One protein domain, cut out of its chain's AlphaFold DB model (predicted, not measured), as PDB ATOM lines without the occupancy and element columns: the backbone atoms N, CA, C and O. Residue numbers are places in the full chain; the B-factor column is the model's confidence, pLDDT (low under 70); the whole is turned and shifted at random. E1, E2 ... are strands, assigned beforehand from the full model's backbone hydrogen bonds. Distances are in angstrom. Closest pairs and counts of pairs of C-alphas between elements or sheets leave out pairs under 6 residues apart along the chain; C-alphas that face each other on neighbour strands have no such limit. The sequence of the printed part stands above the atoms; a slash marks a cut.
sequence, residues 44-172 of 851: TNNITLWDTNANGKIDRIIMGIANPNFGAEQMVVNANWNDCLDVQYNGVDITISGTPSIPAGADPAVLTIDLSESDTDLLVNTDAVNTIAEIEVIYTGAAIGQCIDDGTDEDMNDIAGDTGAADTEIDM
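This is residues 44 to 172 of the 851 residues of an uncharacterized protein of Candidatus Uhrbacteria bacterium GW2011_GWC1_41_20 (UniProt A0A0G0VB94). This domain has little regular structure: a small twisted wall of four strands, with the loops of residues 66 to 108 and 115 to 168 heaped mostly over one face. The printed part has 129 residues, no named helix and strands E1 to E4; the mixed sheet runs E3, E2, E1, E4. The class is all strand, with only 22 residues in named elements. It is compact, radius of gyration of the C-alphas 14.4 A, spanning 41 by 28 by 27 A.

E1 (44 to 50), E2 (60 to 65) and E3 (109 to 114) form a meander, each strand the antiparallel neighbour of the one before; N 48 and O 62 are 2.8 A apart, N 65 and O 109 2.8 A. E4 (169 to 171) is parallel to E1, with N 170 and O 47 2.9 A apart.

E1 begins at C-alpha 44 (136.411, 123.671, 67.255) and measures 17.4 A, E2 16.1 A, E3 16.5 A. E4 ends at C-alpha 171 (131.461, 132.931, 79.642).

The printed part has no cut. Links E2 to E3 and E3 to E4 are long. Fifty residues have pLDDT under 70, among them 150 to 168.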
ATOM      1  N   THR A  44     136.855 123.167  65.947       58.00
ATOM      2  CA  THR A  44     136.411 123.671  67.255       58.00
ATOM      3  C   THR A  44     135.318 124.729  67.102       58.00
ATOM      4  O   THR A  44     135.338 125.542  66.180       58.00
ATOM      5  N   ASN A  45     134.313 124.702  67.980       58.47
ATOM      6  CA  ASN A  45     133.300 125.757  68.104       58.47
ATOM      7  C   ASN A  45     132.851 125.861  69.569       58.47
ATOM      8  O   ASN A  45     132.700 124.836  70.238       58.47
ATOM      9  N   ASN A  46     132.537 127.081  70.018       65.69
ATOM     10  CA  ASN A  46     132.032 127.391  71.359       65.69
ATOM     11  C   ASN A  46     132.971 126.885  72.473       65.69
ATOM     12  O   ASN A  46     132.668 125.898  73.152       65.69
ATOM     13  N   ILE A  47     134.103 127.565  72.668       77.25
ATOM     14  CA  ILE A  47     134.826 127.470  73.940       77.25
ATOM     15  C   ILE A  47     133.931 128.116  74.994       77.25
ATOM     16  O   ILE A  47     133.422 129.219  74.796       77.25
ATOM     17  N   THR A  48     133.692 127.407  76.091       78.75
ATOM     18  CA  THR A  48     132.900 127.914  77.210       78.75
ATOM     19  C   THR A  48     133.673 127.796  78.508       78.75
ATOM     20  O   THR A  48     134.241 126.740  78.810       78.75
ATOM     21  N   LEU A  49     133.689 128.893  79.255       82.19
ATOM     22  CA  LEU A  49     134.398 129.038  80.520       82.19
ATOM     23  C   LEU A  49     133.387 128.883  81.656       82.19
ATOM     24  O   LEU A  49     132.293 129.434  81.584       82.19
ATOM     25  N   TRP A  50     133.715 128.076  82.662       83.94
ATOM     26  CA  TRP A  50     132.809 127.769  83.764       83.94
ATOM     27  C   TRP A  50     133.532 127.881  85.105       83.94
ATOM     28  O   TRP A  50     134.580 127.265  85.306       83.94
ATOM     29  N   ASP A  51     132.911 128.583  86.049       83.06
ATOM     30  CA  ASP A  51     133.083 128.326  87.477       83.06
ATOM     31  C   ASP A  51     132.029 127.293  87.902       83.06
ATOM     32  O   ASP A  51     130.824 127.553  87.858       83.06
ATOM     33  N   THR A  52     132.465 126.088  88.272       83.06
ATOM     34  CA  THR A  52     131.558 124.972  88.568       83.06
ATOM     35  C   THR A  52     131.331 124.752  90.062       83.06
ATOM     36  O   THR A  52     130.575 123.846  90.432       83.06
ATOM     37  N   ASN A  53     131.916 125.601  90.918       80.38
ATOM     38  CA  ASN A  53     131.708 125.581  92.366       80.38
ATOM     39  C   ASN A  53     131.316 126.938  92.999       80.38
ATOM     40  O   ASN A  53     130.978 126.960  94.184       80.38
ATOM     41  N   ALA A  54     131.222 128.004  92.197       76.44
ATOM     42  CA  ALA A  54     130.800 129.364  92.546       76.44
ATOM     43  C   ALA A  54     131.720 130.059  93.571       76.44
ATOM     44  O   ALA A  54     131.263 130.511  94.625       76.44
ATOM     45  N   ASN A  55     133.017 130.143  93.252       76.06
ATOM     46  CA  ASN A  55     134.040 130.849  94.037       76.06
ATOM     47  C   ASN A  55     134.715 132.040  93.317       76.06
ATOM     48  O   ASN A  55     135.550 132.716  93.921       76.06
ATOM     49  N   GLY A  56     134.353 132.312  92.061       75.62
ATOM     50  CA  GLY A  56     134.890 133.388  91.223       75.62
ATOM     51  C   GLY A  56     136.055 132.978  90.311       75.62
ATOM     52  O   GLY A  56     136.514 133.801  89.518       75.62
ATOM     53  N   LYS A  57     136.554 131.737  90.388       80.00
ATOM     54  CA  LYS A  57     137.550 131.199  89.448       80.00
ATOM     55  C   LYS A  57     136.894 130.332  88.378       80.00
ATOM     56  O   LYS A  57     136.081 129.466  88.684       80.00
ATOM     57  N   ILE A  58     137.353 130.472  87.136       81.69
ATOM     58  CA  ILE A  58     137.089 129.485  86.085       81.69
ATOM     59  C   ILE A  58     137.819 128.184  86.455       81.69
ATOM     60  O   ILE A  58     139.039 128.091  86.330       81.69
ATOM     61  N   ASP A  59     137.083 127.182  86.941       86.62
ATOM     62  CA  ASP A  59     137.618 125.868  87.323       86.62
ATOM     63  C   ASP A  59     137.516 124.832  86.189       86.62
ATOM     64  O   ASP A  59     138.122 123.760  86.272       86.62
ATOM     65  N   ARG A  60     136.790 125.150  85.106       88.38
ATOM     66  CA  ARG A  60     136.564 124.246  83.974       88.38
ATOM     67  C   ARG A  60     136.441 124.977  82.638       88.38
ATOM     68  O   ARG A  60     135.695 125.941  82.495       88.38
ATOM     69  N   ILE A  61     137.079 124.406  81.618       86.50
ATOM     70  CA  ILE A  61     136.860 124.739  80.207       86.50
ATOM     71  C   ILE A  61     136.071 123.597  79.556       86.50
ATOM     72  O   ILE A  61     136.377 122.413  79.754       86.50
ATOM     73  N   ILE A  62     135.055 123.939  78.763       84.38
ATOM     74  CA  ILE A  62     134.299 122.991  77.940       84.38
ATOM     75  C   ILE A  62     134.296 123.485  76.492       84.38
ATOM     76  O   ILE A  62     133.831 124.591  76.223       84.38
ATOM     77  N   MET A  63     134.768 122.658  75.555       80.50
ATOM     78  CA  MET A  63     134.827 122.998  74.124       80.50
ATOM     79  C   MET A  63     134.206 121.904  73.242       80.50
ATOM     80  O   MET A  63     134.341 120.703  73.510       80.50
ATOM     81  N   GLY A  64     133.506 122.320  72.183       77.19
ATOM     82  CA  GLY A  64     132.896 121.423  71.201       77.19
ATOM     83  C   GLY A  64     133.860 121.066  70.068       77.19
ATOM     84  O   GLY A  64     134.336 121.951  69.360       77.19
ATOM     85  N   ILE A  65     134.095 119.769  69.861       75.06
ATOM     86  CA  ILE A  65     134.952 119.212  68.805       75.06
ATOM     87  C   ILE A  65     134.086 118.425  67.812       75.06
ATOM     88  O   ILE A  65     133.416 117.465  68.194       75.06
ATOM     89  N   ALA A  66     134.088 118.800  66.531       73.00
ATOM     90  CA  ALA A  66     133.307 118.103  65.503       73.00
ATOM     91  C   ALA A  66     133.735 116.627  65.335       73.00
ATOM     92  O   ALA A  66     134.910 116.348  65.094       73.00
ATOM     93  N   ASN A  67     132.775 115.695  65.401       70.88
ATOM     94  CA  ASN A  67     132.987 114.246  65.291       70.88
ATOM     95  C   ASN A  67     132.191 113.669  64.097       70.88
ATOM     96  O   ASN A  67     131.137 113.050  64.282       70.88
ATOM     97  N   PRO A  68     132.672 113.834  62.852       65.12
ATOM     98  CA  PRO A  68     131.950 113.376  61.660       65.12
ATOM     99  C   PRO A  68     131.842 111.842  61.543       65.12
ATOM    100  O   PRO A  68     130.982 111.350  60.805       65.12
ATOM    101  N   ASN A  69     132.647 111.081  62.296       65.56
ATOM    102  CA  ASN A  69     132.608 109.612  62.372       65.56
ATOM    103  C   ASN A  69     131.613 109.082  63.431       65.56
ATOM    104  O   ASN A  69     131.541 107.873  63.697       65.56
ATOM    105  N   PHE A  70     130.809 109.969  64.030       64.25
ATOM    106  CA  PHE A  70     129.915 109.654  65.139       64.25
ATOM    107  C   PHE A  70     128.972 108.465  64.876       64.25
ATOM    108  O   PHE A  70     128.174 108.430  63.936       64.25
ATOM    109  N   GLY A  71     129.041 107.481  65.778       60.91
ATOM    110  CA  GLY A  71     128.237 106.257  65.742       60.91
ATOM    111  C   GLY A  71     128.942 105.049  65.119       60.91
ATOM    112  O   GLY A  71     128.419 103.938  65.240       60.91
ATOM    113  N   ALA A  72     130.119 105.232  64.512       61.59
ATOM    114  CA  ALA A  72     131.048 104.140  64.228       61.59
ATOM    115  C   ALA A  72     132.014 103.921  65.405       61.59
ATOM    116  O   ALA A  72     132.115 102.800  65.908       61.59
ATOM    117  N   GLU A  73     132.675 104.992  65.853       66.62
ATOM    118  CA  GLU A  73     133.823 104.951  66.776       66.62
ATOM    119  C   GLU A  73     133.659 105.993  67.913       66.62
ATOM    120  O   GLU A  73     132.584 106.595  68.045       66.62
ATOM    121  N   GLN A  74     134.634 106.129  68.822       71.69
ATOM    122  CA  GLN A  74     134.495 106.937  70.047       71.69
ATOM    123  C   GLN A  74     135.774 107.706  70.374       71.69
ATOM    124  O   GLN A  74     136.771 107.106  70.762       71.69
ATOM    125  N   MET A  75     135.682 109.038  70.329       75.38
ATOM    126  CA  MET A  75     136.760 109.930  70.754       75.38
ATOM    127  C   MET A  75     137.147 109.707  72.217       75.38
ATOM    128  O   MET A  75     136.289 109.701  73.106       75.38
ATOM    129  N   VAL A  76     138.447 109.545  72.458       75.38
ATOM    130  CA  VAL A  76     139.050 109.326  73.778       75.38
ATOM    131  C   VAL A  76     140.248 110.244  73.997       75.38
ATOM    132  O   VAL A  76     140.974 110.572  73.064       75.38
ATOM    133  N   VAL A  77     140.474 110.621  75.258       79.44
ATOM    134  CA  VAL A  77     141.710 111.282  75.705       79.44
ATOM    135  C   VAL A  77     142.678 110.204  76.188       79.44
ATOM    136  O   VAL A  77     142.320 109.371  77.027       79.44
ATOM    137  N   ASN A  78     143.899 110.197  75.658       76.06
ATOM    138  CA  ASN A  78     144.912 109.192  75.982       76.06
ATOM    139  C   ASN A  78     145.823 109.609  77.145       76.06
ATOM    140  O   ASN A  78     145.892 110.764  77.556       76.06
ATOM    141  N   ALA A  79     146.552 108.635  77.694       71.94
ATOM    142  CA  ALA A  79     147.301 108.767  78.948       71.94
ATOM    143  C   ALA A  79     148.528 109.708  78.907       71.94
ATOM    144  O   ALA A  79     149.191 109.862  79.929       71.94
ATOM    145  N   ASN A  80     148.833 110.301  77.750       74.50
ATOM    146  CA  ASN A  80     149.963 111.200  77.482       74.50
ATOM    147  C   ASN A  80     149.519 112.595  76.990       74.50
ATOM    148  O   ASN A  80     150.308 113.312  76.382       74.50
ATOM    149  N   TRP A  81     148.261 112.979  77.242       79.44
ATOM    150  CA  TRP A  81     147.693 114.294  76.895       79.44
ATOM    151  C   TRP A  81     148.542 115.488  77.379       79.44
ATOM    152  O   TRP A  81     148.552 116.538  76.744       79.44
ATOM    153  N   ASN A  82     149.287 115.317  78.475       76.69
ATOM    154  CA  ASN A  82     150.108 116.352  79.106       76.69
ATOM    155  C   ASN A  82     151.371 116.731  78.302       76.69
ATOM    156  O   ASN A  82     152.102 117.626  78.716       76.69
ATOM    157  N   ASP A  83     151.693 115.995  77.233       75.06
ATOM    158  CA  ASP A  83     152.850 116.260  76.364       75.06
ATOM    159  C   ASP A  83     152.449 117.100  75.123       75.06
ATOM    160  O   ASP A  83     153.277 117.350  74.244       75.06
ATOM    161  N   CYS A  84     151.172 117.488  75.006       73.44
ATOM    162  CA  CYS A  84     150.575 118.002  73.765       73.44
ATOM    163  C   CYS A  84     149.396 118.976  73.943       73.44
ATOM    164  O   CYS A  84     149.172 119.769  73.029       73.44
ATOM    165  N   LEU A  85     148.672 118.934  75.065       80.44
ATOM    166  CA  LEU A  85     147.633 119.897  75.445       80.44
ATOM    167  C   LEU A  85     148.113 120.726  76.642       80.44
ATOM    168  O   LEU A  85     148.551 120.155  77.642       80.44
ATOM    169  N   ASP A  86     147.984 122.042  76.531       83.00
ATOM    170  CA  ASP A  86     148.276 123.032  77.566       83.00
ATOM    171  C   ASP A  86     147.111 124.040  77.658       83.00
ATOM    172  O   ASP A  86     146.281 124.113  76.748       83.00
ATOM    173  N   VAL A  87     147.024 124.796  78.751       84.88
ATOM    174  CA  VAL A  87     146.065 125.902  78.918       84.88
ATOM    175  C   VAL A  87     146.830 127.097  79.453       84.88
ATOM    176  O   VAL A  87     147.553 126.960  80.435       84.88
ATOM    177  N   GLN A  88     146.655 128.269  78.846       82.94
ATOM    178  CA  GLN A  88     147.328 129.489  79.284       82.94
ATOM    179  C   GLN A  88     146.330 130.601  79.591       82.94
ATOM    180  O   GLN A  88     145.296 130.726  78.940       82.94
ATOM    181  N   TYR A  89     146.662 131.443  80.567       80.88
ATOM    182  CA  TYR A  89     145.953 132.689  80.856       80.88
ATOM    183  C   TYR A  89     146.955 133.839  80.778       80.88
ATOM    184  O   TYR A  89     148.003 133.796  81.421       80.88
ATOM    185  N   ASN A  90     146.683 134.853  79.948       77.44
ATOM    186  CA  ASN A  90     147.648 135.924  79.631       77.44
ATOM    187  C   ASN A  90     149.035 135.422  79.138       77.44
ATOM    188  O   ASN A  90     150.040 136.125  79.282       77.44
ATOM    189  N   GLY A  91     149.112 134.217  78.557       77.94
ATOM    190  CA  GLY A  91     150.379 133.588  78.153       77.94
ATOM    191  C   GLY A  91     151.226 133.057  79.321       77.94
ATOM    192  O   GLY A  91     152.459 133.065  79.243       77.94
ATOM    193  N   VAL A  92     150.576 132.664  80.422       84.94
ATOM    194  CA  VAL A  92     151.161 131.918  81.546       84.94
ATOM    195  C   VAL A  92     150.445 130.572  81.665       84.94
ATOM    196  O   VAL A  92     149.219 130.541  81.755       84.94
ATOM    197  N   ASP A  93     151.215 129.484  81.654       87.50
ATOM    198  CA  ASP A  93     150.747 128.099  81.781       87.50
ATOM    199  C   ASP A  93     149.910 127.906  83.071       87.50
ATOM    200  O   ASP A  93     150.387 128.198  84.170       87.50
ATOM    201  N   ILE A  94     148.683 127.383  82.951       88.50
ATOM    202  CA  ILE A  94     147.763 127.087  84.061       88.50
ATOM    203  C   ILE A  94     147.696 125.577  84.293       88.50
ATOM    204  O   ILE A  94     147.382 124.789  83.399       88.50
ATOM    205  N   THR A  95     147.934 125.149  85.533       91.38
ATOM    206  CA  THR A  95     147.932 123.728  85.894       91.38
ATOM    207  C   THR A  95     146.548 123.094  85.689       91.38
ATOM    208  O   THR A  95     145.590 123.423  86.384       91.38
ATOM    209  N   ILE A  96     146.448 122.105  84.800       90.81
ATOM    210  CA  ILE A  96     145.264 121.243  84.641       90.81
ATOM    211  C   ILE A  96     145.209 120.237  85.812       90.81
ATOM    212  O   ILE A  96     146.204 119.579  86.124       90.81
ATOM    213  N   SER A  97     144.061 120.112  86.490       88.00
ATOM    214  CA  SER A  97     143.936 119.394  87.777       88.00
ATOM    215  C   SER A  97     143.631 117.895  87.669       88.00
ATOM    216  O   SER A  97     143.708 117.170  88.666       88.00
ATOM    217  N   GLY A  98     143.333 117.400  86.468       85.88
ATOM    218  CA  GLY A  98     143.013 115.998  86.207       85.88
ATOM    219  C   GLY A  98     143.402 115.545  84.801       85.88
ATOM    220  O   GLY A  98     144.082 116.250  84.067       85.88
ATOM    221  N   THR A  99     142.971 114.348  84.407       87.06
ATOM    222  CA  THR A  99     142.986 113.959  82.988       87.06
ATOM    223  C   THR A  99     141.790 114.615  82.291       87.06
ATOM    224  O   THR A  99     140.667 114.331  82.725       87.06
ATOM    225  N   PRO A 100     141.973 115.405  81.216       86.44
ATOM    226  CA  PRO A 100     140.865 115.868  80.387       86.44
ATOM    227  C   PRO A 100     140.006 114.692  79.916       86.44
ATOM    228  O   PRO A 100     140.493 113.562  79.789       86.44
ATOM    229  N   SER A 101     138.720 114.930  79.665       87.50
ATOM    230  CA  SER A 101     137.783 113.849  79.345       87.50
ATOM    231  C   SER A 101     136.833 114.191  78.205       87.50
ATOM    232  O   SER A 101     136.439 115.342  78.029       87.50
ATOM    233  N   ILE A 102     136.463 113.163  77.438       82.88
ATOM    234  CA  ILE A 102     135.447 113.237  76.385       82.88
ATOM    235  C   ILE A 102     134.335 112.234  76.722       82.88
ATOM    236  O   ILE A 102     134.575 111.021  76.696       82.88
ATOM    237  N   PRO A 103     133.116 112.687  77.071       76.38
ATOM    238  CA  PRO A 103     131.985 111.798  77.300       76.38
ATOM    239  C   PRO A 103     131.541 111.103  76.007       76.38
ATOM    240  O   PRO A 103     131.251 111.737  74.993       76.38
ATOM    241  N   ALA A 104     131.431 109.777  76.049       65.38
ATOM    242  CA  ALA A 104     131.035 108.992  74.886       65.38
ATOM    243  C   ALA A 104     129.562 109.229  74.493       65.38
ATOM    244  O   ALA A 104     128.657 108.844  75.239       65.38
ATOM    245  N   GLY A 105     129.312 109.748  73.282       64.94
ATOM    246  CA  GLY A 105     127.987 109.652  72.651       64.94
ATOM    247  C   GLY A 105     127.408 110.878  71.932       64.94
ATOM    248  O   GLY A 105     126.185 110.915  71.799       64.94
ATOM    249  N   ALA A 106     128.212 111.839  71.462       70.06
ATOM    250  CA  ALA A 106     127.715 113.019  70.739       70.06
ATOM    251  C   ALA A 106     128.563 113.420  69.511       70.06
ATOM    252  O   ALA A 106     129.727 113.031  69.391       70.06
ATOM    253  N   ASP A 107     127.942 114.222  68.640       73.44
ATOM    254  CA  ASP A 107     128.561 115.092  67.632       73.44
ATOM    255  C   ASP A 107     127.945 116.506  67.786       73.44
ATOM    256  O   ASP A 107     126.713 116.619  67.710       73.44
ATOM    257  N   PRO A 108     128.735 117.566  68.055       74.88
ATOM    258  CA  PRO A 108     130.156 117.506  68.398       74.88
ATOM    259  C   PRO A 108     130.412 116.656  69.652       74.88
ATOM    260  O   PRO A 108     129.570 116.555  70.549       74.88
ATOM    261  N   ALA A 109     131.588 116.036  69.708       76.88
ATOM    262  CA  ALA A 109     132.139 115.527  70.952       76.88
ATOM    263  C   ALA A 109     132.465 116.710  71.879       76.88
ATOM    264  O   ALA A 109     132.762 117.813  71.423       76.88
ATOM    265  N   VAL A 110     132.403 116.486  73.188       81.88
ATOM    266  CA  VAL A 110     132.647 117.531  74.188       81.88
ATOM    267  C   VAL A 110     133.942 117.200  74.907       81.88
ATOM    268  O   VAL A 110     134.006 116.158  75.552       81.88
ATOM    269  N   LEU A 111     134.956 118.059  74.801       83.19
ATOM    270  CA  LEU A 111     136.146 117.974  75.645       83.19
ATOM    271  C   LEU A 111     135.919 118.826  76.895       83.19
ATOM    272  O   LEU A 111     135.524 119.987  76.805       83.19
ATOM    273  N   THR A 112     136.178 118.234  78.057       88.38
ATOM    274  CA  THR A 112     136.178 118.909  79.355       88.38
ATOM    275  C   THR A 112     137.585 118.889  79.936       88.38
ATOM    276  O   THR A 112     138.190 117.818  80.056       88.38
ATOM    277  N   ILE A 113     138.078 120.071  80.303       88.81
ATOM    278  CA  ILE A 113     139.371 120.300  80.951       88.81
ATOM    279  C   ILE A 113     139.082 120.925  82.318       88.81
ATOM    280  O   ILE A 113     138.485 121.996  82.384       88.81
ATOM    281  N   ASP A 114     139.492 120.257  83.394       91.50
ATOM    282  CA  ASP A 114     139.397 120.785  84.760       91.50
ATOM    283  C   ASP A 114     140.720 121.478  85.132       91.50
ATOM    284  O   ASP A 114     141.798 120.905  84.948       91.50
ATOM    285  N   LEU A 115     140.653 122.700  85.658       90.50
ATOM    286  CA  LEU A 115     141.810 123.514  86.043       90.50
ATOM    287  C   LEU A 115     142.123 123.372  87.542       90.50
ATOM    288  O   LEU A 115     141.335 122.838  88.327       90.50
ATOM    289  N   SER A 116     143.320 123.786  87.950       89.62
ATOM    290  CA  SER A 116     143.775 123.779  89.343       89.62
ATOM    291  C   SER A 116     143.461 125.110  90.008       89.62
ATOM    292  O   SER A 116     144.167 126.095  89.827       89.62
ATOM    293  N   GLU A 117     142.471 125.120  90.891       85.19
ATOM    294  CA  GLU A 117     142.141 126.298  91.709       85.19
ATOM    295  C   GLU A 117     143.298 126.739  92.618       85.19
ATOM    296  O   GLU A 117     143.414 127.917  92.965       85.19
ATOM    297  N   SER A 118     144.168 125.786  92.979       87.62
ATOM    298  CA  SER A 118     145.403 126.015  93.738       87.62
ATOM    299  C   SER A 118     146.554 126.590  92.908       87.62
ATOM    300  O   SER A 118     147.625 126.844  93.461       87.62
ATOM    301  N   ASP A 119     146.353 126.784  91.602       87.25
ATOM    302  CA  ASP A 119     147.260 127.571  90.775       87.25
ATOM    303  C   ASP A 119     147.168 129.061  91.159       87.25
ATOM    304  O   ASP A 119     146.085 129.591  91.448       87.25
ATOM    305  N   THR A 120     148.323 129.721  91.230       83.88
ATOM    306  CA  THR A 120     148.447 131.127  91.636       83.88
ATOM    307  C   THR A 120     148.131 132.100  90.518       83.88
ATOM    308  O   THR A 120     147.752 133.237  90.801       83.88
ATOM    309  N   ASP A 121     148.286 131.661  89.274       83.06
ATOM    310  CA  ASP A 121     148.196 132.513  88.095       83.06
ATOM    311  C   ASP A 121     146.789 132.435  87.464       83.06
ATOM    312  O   ASP A 121     146.385 133.328  86.721       83.06
ATOM    313  N   LEU A 122     145.976 131.456  87.891       77.44
ATOM    314  CA  LEU A 122     144.522 131.422  87.701       77.44
ATOM    315  C   LEU A 122     143.846 132.477  88.598       77.44
ATOM    316  O   LEU A 122     143.483 132.201  89.750       77.44
ATOM    317  N   LEU A 123     143.708 133.696  88.070       65.12
ATOM    318  CA  LEU A 123     143.018 134.810  88.725       65.12
ATOM    319  C   LEU A 123     141.492 134.623  88.758       65.12
ATOM    320  O   LEU A 123     140.912 133.877  87.974       65.12
ATOM    321  N   VAL A 124     140.852 135.362  89.664       61.25
ATOM    322  CA  VAL A 124     139.405 135.611  89.652       61.25
ATOM    323  C   VAL A 124     139.116 136.613  88.536       61.25
ATOM    324  O   VAL A 124     139.523 137.770  88.643       61.25
ATOM    325  N   ASN A 125     138.481 136.154  87.459       62.62
ATOM    326  CA  ASN A 125     137.960 136.991  86.379       62.62
ATOM    327  C   ASN A 125     136.919 136.196  85.579       62.62
ATOM    328  O   ASN A 125     137.288 135.338  84.776       62.62
ATOM    329  N   THR A 126     135.634 136.469  85.803       62.34
ATOM    330  CA  THR A 126     134.547 135.939  84.962       62.34
ATOM    331  C   THR A 126     134.254 136.854  83.759       62.34
ATOM    332  O   THR A 126     133.789 136.372  82.730       62.34
ATOM    333  N   ASP A 127     134.723 138.115  83.779       61.00
ATOM    334  CA  ASP A 127     134.762 139.037  82.623       61.00
ATOM    335  C   ASP A 127     135.890 138.702  81.614       61.00
ATOM    336  O   ASP A 127     136.647 139.552  81.122       61.00
ATOM    337  N   ALA A 128     136.016 137.419  81.281       53.50
ATOM    338  CA  ALA A 128     136.979 136.901  80.312       53.50
ATOM    339  C   ALA A 128     136.646 137.286  78.852       53.50
ATOM    340  O   ALA A 128     137.433 137.000  77.955       53.50
ATOM    341  N   VAL A 129     135.495 137.931  78.610       54.91
ATOM    342  CA  VAL A 129     134.974 138.253  77.266       54.91
ATOM    343  C   VAL A 129     135.178 139.730  76.884       54.91
ATOM    344  O   VAL A 129     135.266 140.042  75.695       54.91
ATOM    345  N   ASN A 130     135.283 140.660  77.849       51.59
ATOM    346  CA  ASN A 130     135.495 142.091  77.560       51.59
ATOM    347  C   ASN A 130     136.913 142.595  77.889       51.59
ATOM    348  O   ASN A 130     137.298 143.684  77.441       51.59
ATOM    349  N   THR A 131     137.709 141.825  78.637       48.38
ATOM    350  CA  THR A 131     139.094 142.179  78.980       48.38
ATOM    351  C   THR A 131     140.115 141.542  78.030       48.38
ATOM    352  O   THR A 131     139.928 140.454  77.508       48.38
ATOM    353  N   ILE A 132     141.229 142.244  77.785       47.34
ATOM    354  CA  ILE A 132     142.321 141.852  76.862       47.34
ATOM    355  C   ILE A 132     143.243 140.769  77.466       47.34
ATOM    356  O   ILE A 132     144.466 140.928  77.500       47.34
ATOM    357  N   ALA A 133     142.629 139.719  78.012       55.53
ATOM    358  CA  ALA A 133     143.201 138.751  78.941       55.53
ATOM    359  C   ALA A 133     142.548 137.365  78.750       55.53
ATOM    360  O   ALA A 133     141.955 136.811  79.671       55.53
ATOM    361  N   GLU A 134     142.627 136.835  77.532       67.19
ATOM    362  CA  GLU A 134     141.962 135.593  77.118       67.19
ATOM    363  C   GLU A 134     142.571 134.331  77.786       67.19
ATOM    364  O   GLU A 134     143.736 134.323  78.217       67.19
ATOM    365  N   ILE A 135     141.765 133.262  77.871       76.06
ATOM    366  CA  ILE A 135     142.191 131.895  78.220       76.06
ATOM    367  C   ILE A 135     142.347 131.109  76.909       76.06
ATOM    368  O   ILE A 135     141.384 130.997  76.160       76.06
ATOM    369  N   GLU A 136     143.534 130.555  76.656       77.00
ATOM    370  CA  GLU A 136     143.939 129.936  75.380       77.00
ATOM    371  C   GLU A 136     144.237 128.432  75.580       77.00
ATOM    372  O   GLU A 136     145.038 128.066  76.450       77.00
ATOM    373  N   VAL A 137     143.612 127.538  74.800       79.38
ATOM    374  CA  VAL A 137     143.765 126.068  74.907       79.38
ATOM    375  C   VAL A 137     144.764 125.543  73.868       79.38
ATOM    376  O   VAL A 137     144.422 124.954  72.839       79.38
ATOM    377  N   ILE A 138     146.052 125.724  74.162       76.25
ATOM    378  CA  ILE A 138     147.136 125.458  73.214       76.25
ATOM    379  C   ILE A 138     147.326 123.952  72.956       76.25
ATOM    380  O   ILE A 138     147.816 123.193  73.799       76.25
ATOM    381  N   TYR A 139     147.063 123.524  71.717       74.19
ATOM    382  CA  TYR A 139     147.430 122.192  71.223       74.19
ATOM    383  C   TYR A 139     148.738 122.218  70.416       74.19
ATOM    384  O   TYR A 139     148.793 122.689  69.279       74.19
ATOM    385  N   THR A 140     149.818 121.678  70.987       63.50
ATOM    386  CA  THR A 140     151.173 121.760  70.400       63.50
ATOM    387  C   THR A 140     151.536 120.599  69.466       63.50
ATOM    388  O   THR A 140     152.515 120.698  68.720       63.50
ATOM    389  N   GLY A 141     150.788 119.485  69.504       60.31
ATOM    390  CA  GLY A 141     150.987 118.308  68.637       60.31
ATOM    391  C   GLY A 141     152.382 117.653  68.718       60.31
ATOM    392  O   GLY A 141     152.811 116.961  67.788       60.31
ATOM    393  N   ALA A 142     153.139 117.904  69.790       50.03
ATOM    394  CA  ALA A 142     154.596 117.776  69.807       50.03
ATOM    395  C   ALA A 142     155.140 116.355  70.101       50.03
ATOM    396  O   ALA A 142     155.881 116.140  71.055       50.03
ATOM    397  N   ALA A 143     154.911 115.449  69.142       47.28
ATOM    398  CA  ALA A 143     155.578 114.154  68.914       47.28
ATOM    399  C   ALA A 143     154.944 112.863  69.486       47.28
ATOM    400  O   ALA A 143     154.944 112.586  70.676       47.28
ATOM    401  N   ILE A 144     154.622 111.967  68.540       46.31
ATOM    402  CA  ILE A 144     154.504 110.500  68.670       46.31
ATOM    403  C   ILE A 144     153.473 109.929  69.660       46.31
ATOM    404  O   ILE A 144     153.769 108.970  70.372       46.31
ATOM    405  N   GLY A 145     152.221 110.379  69.542       53.28
ATOM    406  CA  GLY A 145     151.073 109.491  69.753       53.28
ATOM    407  C   GLY A 145     149.797 110.170  70.234       53.28
ATOM    408  O   GLY A 145     149.715 110.512  71.408       53.28
ATOM    409  N   GLN A 146     148.798 110.254  69.344       62.75
ATOM    410  CA  GLN A 146     147.365 110.131  69.655       62.75
ATOM    411  C   GLN A 146     146.942 110.740  71.005       62.75
ATOM    412  O   GLN A 146     146.642 110.001  71.936       62.75
ATOM    413  N   CYS A 147     146.923 112.064  71.157       68.25
ATOM    414  CA  CYS A 147     146.522 112.682  72.432       68.25
ATOM    415  C   CYS A 147     144.999 112.687  72.625       68.25
ATOM    416  O   CYS A 147     144.498 112.349  73.701       68.25
ATOM    417  N   ILE A 148     144.289 113.010  71.544       72.88
ATOM    418  CA  ILE A 148     142.851 112.831  71.352       72.88
ATOM    419  C   ILE A 148     142.702 112.091  70.016       72.88
ATOM    420  O   ILE A 148     143.277 112.526  69.020       72.88
ATOM    421  N   ASP A 149     142.000 110.959  70.018       70.25
ATOM    422  CA  ASP A 149     141.886 110.005  68.895       70.25
ATOM    423  C   ASP A 149     140.456 109.438  68.862       70.25
ATOM    424  O   ASP A 149     139.877 109.208  69.928       70.25
ATOM    425  N   ASP A 150     139.874 109.229  67.675       65.12
ATOM    426  CA  ASP A 150     138.551 108.602  67.507       65.12
ATOM    427  C   ASP A 150     138.599 107.063  67.516       65.12
ATOM    428  O   ASP A 150     137.591 106.412  67.827       65.12
ATOM    429  N   GLY A 151     139.789 106.503  67.274       60.91
ATOM    430  CA  GLY A 151     140.100 105.082  67.336       60.91
ATOM    431  C   GLY A 151     140.784 104.512  66.089       60.91
ATOM    432  O   GLY A 151     141.203 103.347  66.148       60.91
ATOM    433  N   THR A 152     140.913 105.266  64.983       57.16
ATOM    434  CA  THR A 152     141.461 104.743  63.711       57.16
ATOM    435  C   THR A 152     142.601 105.527  63.031       57.16
ATOM    436  O   THR A 152     142.867 105.256  61.858       57.16
ATOM    437  N   ASP A 153     143.395 106.314  63.781       54.16
ATOM    438  CA  ASP A 153     144.690 106.923  63.348       54.16
ATOM    439  C   ASP A 153     144.587 108.297  62.634       54.16
ATOM    440  O   ASP A 153     145.443 108.622  61.810       54.16
ATOM    441  N   GLU A 154     143.580 109.131  62.949       54.94
ATOM    442  CA  GLU A 154     143.521 110.538  62.489       54.94
ATOM    443  C   GLU A 154     143.824 111.537  63.632       54.94
ATOM    444  O   GLU A 154     143.061 111.690  64.585       54.94
ATOM    445  N   ASP A 155     144.971 112.226  63.539       56.44
ATOM    446  CA  ASP A 155     145.397 113.257  64.498       56.44
ATOM    447  C   ASP A 155     144.480 114.499  64.436       56.44
ATOM    448  O   ASP A 155     144.347 115.134  63.385       56.44
ATOM    449  N   MET A 156     143.934 114.902  65.590       55.84
ATOM    450  CA  MET A 156     143.118 116.111  65.806       55.84
ATOM    451  C   MET A 156     143.896 117.422  65.555       55.84
ATOM    452  O   MET A 156     144.302 118.130  66.474       55.84
ATOM    453  N   ASN A 157     144.117 117.752  64.285       51.66
ATOM    454  CA  ASN A 157     144.989 118.851  63.857       51.66
ATOM    455  C   ASN A 157     144.331 120.249  63.952       51.66
ATOM    456  O   ASN A 157     145.036 121.252  63.879       51.66
ATOM    457  N   ASP A 158     143.004 120.308  64.127       50.31
ATOM    458  CA  ASP A 158     142.201 121.543  64.099       50.31
ATOM    459  C   ASP A 158     141.923 122.156  65.495       50.31
ATOM    460  O   ASP A 158     141.398 123.263  65.558       50.31
ATOM    461  N   ILE A 159     142.362 121.541  66.612       52.53
ATOM    462  CA  ILE A 159     142.408 122.250  67.921       52.53
ATOM    463  C   ILE A 159     143.402 123.424  67.859       52.53
ATOM    464  O   ILE A 159     143.229 124.423  68.541       52.53
ATOM    465  N   ALA A 160     144.384 123.369  66.951       48.94
ATOM    466  CA  ALA A 160     145.311 124.467  66.676       48.94
ATOM    467  C   ALA A 160     144.657 125.740  66.077       48.94
ATOM    468  O   ALA A 160     145.380 126.666  65.706       48.94
ATOM    469  N   GLY A 161     143.322 125.793  65.951       51.41
ATOM    470  CA  GLY A 161     142.580 127.042  65.741       51.41
ATOM    471  C   GLY A 161     142.726 128.003  66.923       51.41
ATOM    472  O   GLY A 161     143.095 129.158  66.709       51.41
ATOM    473  N   ASP A 162     142.587 127.479  68.147       59.72
ATOM    474  CA  ASP A 162     142.726 128.209  69.413       59.72
ATOM    475  C   ASP A 162     144.213 128.427  69.758       59.72
ATOM    476  O   ASP A 162     144.807 127.805  70.639       59.72
ATOM    477  N   THR A 163     144.858 129.245  68.925       52.06
ATOM    478  CA  THR A 163     146.231 129.744  69.105       52.06
ATOM    479  C   THR A 163     146.320 131.249  68.798       52.06
ATOM    480  O   THR A 163     147.286 131.740  68.192       52.06
ATOM    481  N   GLY A 164     145.258 131.985  69.155       53.25
ATOM    482  CA  GLY A 164     145.261 133.444  69.226       53.25
ATOM    483  C   GLY A 164     143.887 134.120  69.116       53.25
ATOM    484  O   GLY A 164     142.986 133.615  68.454       53.25
ATOM    485  N   ALA A 165     143.816 135.329  69.691       49.56
ATOM    486  CA  ALA A 165     142.714 136.300  69.826       49.56
ATOM    487  C   ALA A 165     141.790 136.550  68.601       49.56
ATOM    488  O   ALA A 165     141.729 137.661  68.051       49.56
ATOM    489  N   ALA A 166     141.107 135.516  68.110       49.59
ATOM    490  CA  ALA A 166     140.196 135.572  66.965       49.59
ATOM    491  C   ALA A 166     139.090 134.502  66.972       49.59
ATOM    492  O   ALA A 166     138.147 134.640  66.184       49.59
ATOM    493  N   ASP A 167     139.196 133.478  67.827       58.62
ATOM    494  CA  ASP A 167     138.077 132.599  68.169       58.62
ATOM    495  C   ASP A 167     137.128 133.334  69.147       58.62
ATOM    496  O   ASP A 167     137.015 134.565  69.096       58.62
ATOM    497  N   THR A 168     136.277 132.632  69.896       61.41
ATOM    498  CA  THR A 168     135.263 133.292  70.736       61.41
ATOM    499  C   THR A 168     134.921 132.440  71.945       61.41
ATOM    500  O   THR A 168     134.112 131.506  71.880       61.41
ATOM    501  N   GLU A 169     135.523 132.830  73.054       74.50
ATOM    502  CA  GLU A 169     135.294 132.321  74.390       74.50
ATOM    503  C   GLU A 169     133.971 132.919  74.865       74.50
ATOM    504  O   GLU A 169     133.722 134.121  74.739       74.50
ATOM    505  N   ILE A 170     133.082 132.070  75.366       75.56
ATOM    506  CA  ILE A 170     131.790 132.501  75.889       75.56
ATOM    507  C   ILE A 170     131.769 132.169  77.373       75.56
ATOM    508  O   ILE A 170     131.848 130.991  77.740       75.56
ATOM    509  N   ASP A 171     131.650 133.185  78.221       77.31
ATOM    510  CA  ASP A 171     131.461 132.931  79.642       77.31
ATOM    511  C   ASP A 171     130.122 132.217  79.906       77.31
ATOM    512  O   ASP A 171     129.074 132.549  79.342       77.31
ATOM    513  N   MET A 172     130.189 131.188  80.748       79.75
ATOM    514  CA  MET A 172     129.064 130.439  81.313       79.75
ATOM    515  C   MET A 172     129.163 130.381  82.847       79.75
ATOM    516  O   MET A 172     128.425 129.615  83.477       79.75
TER     517      MET A 172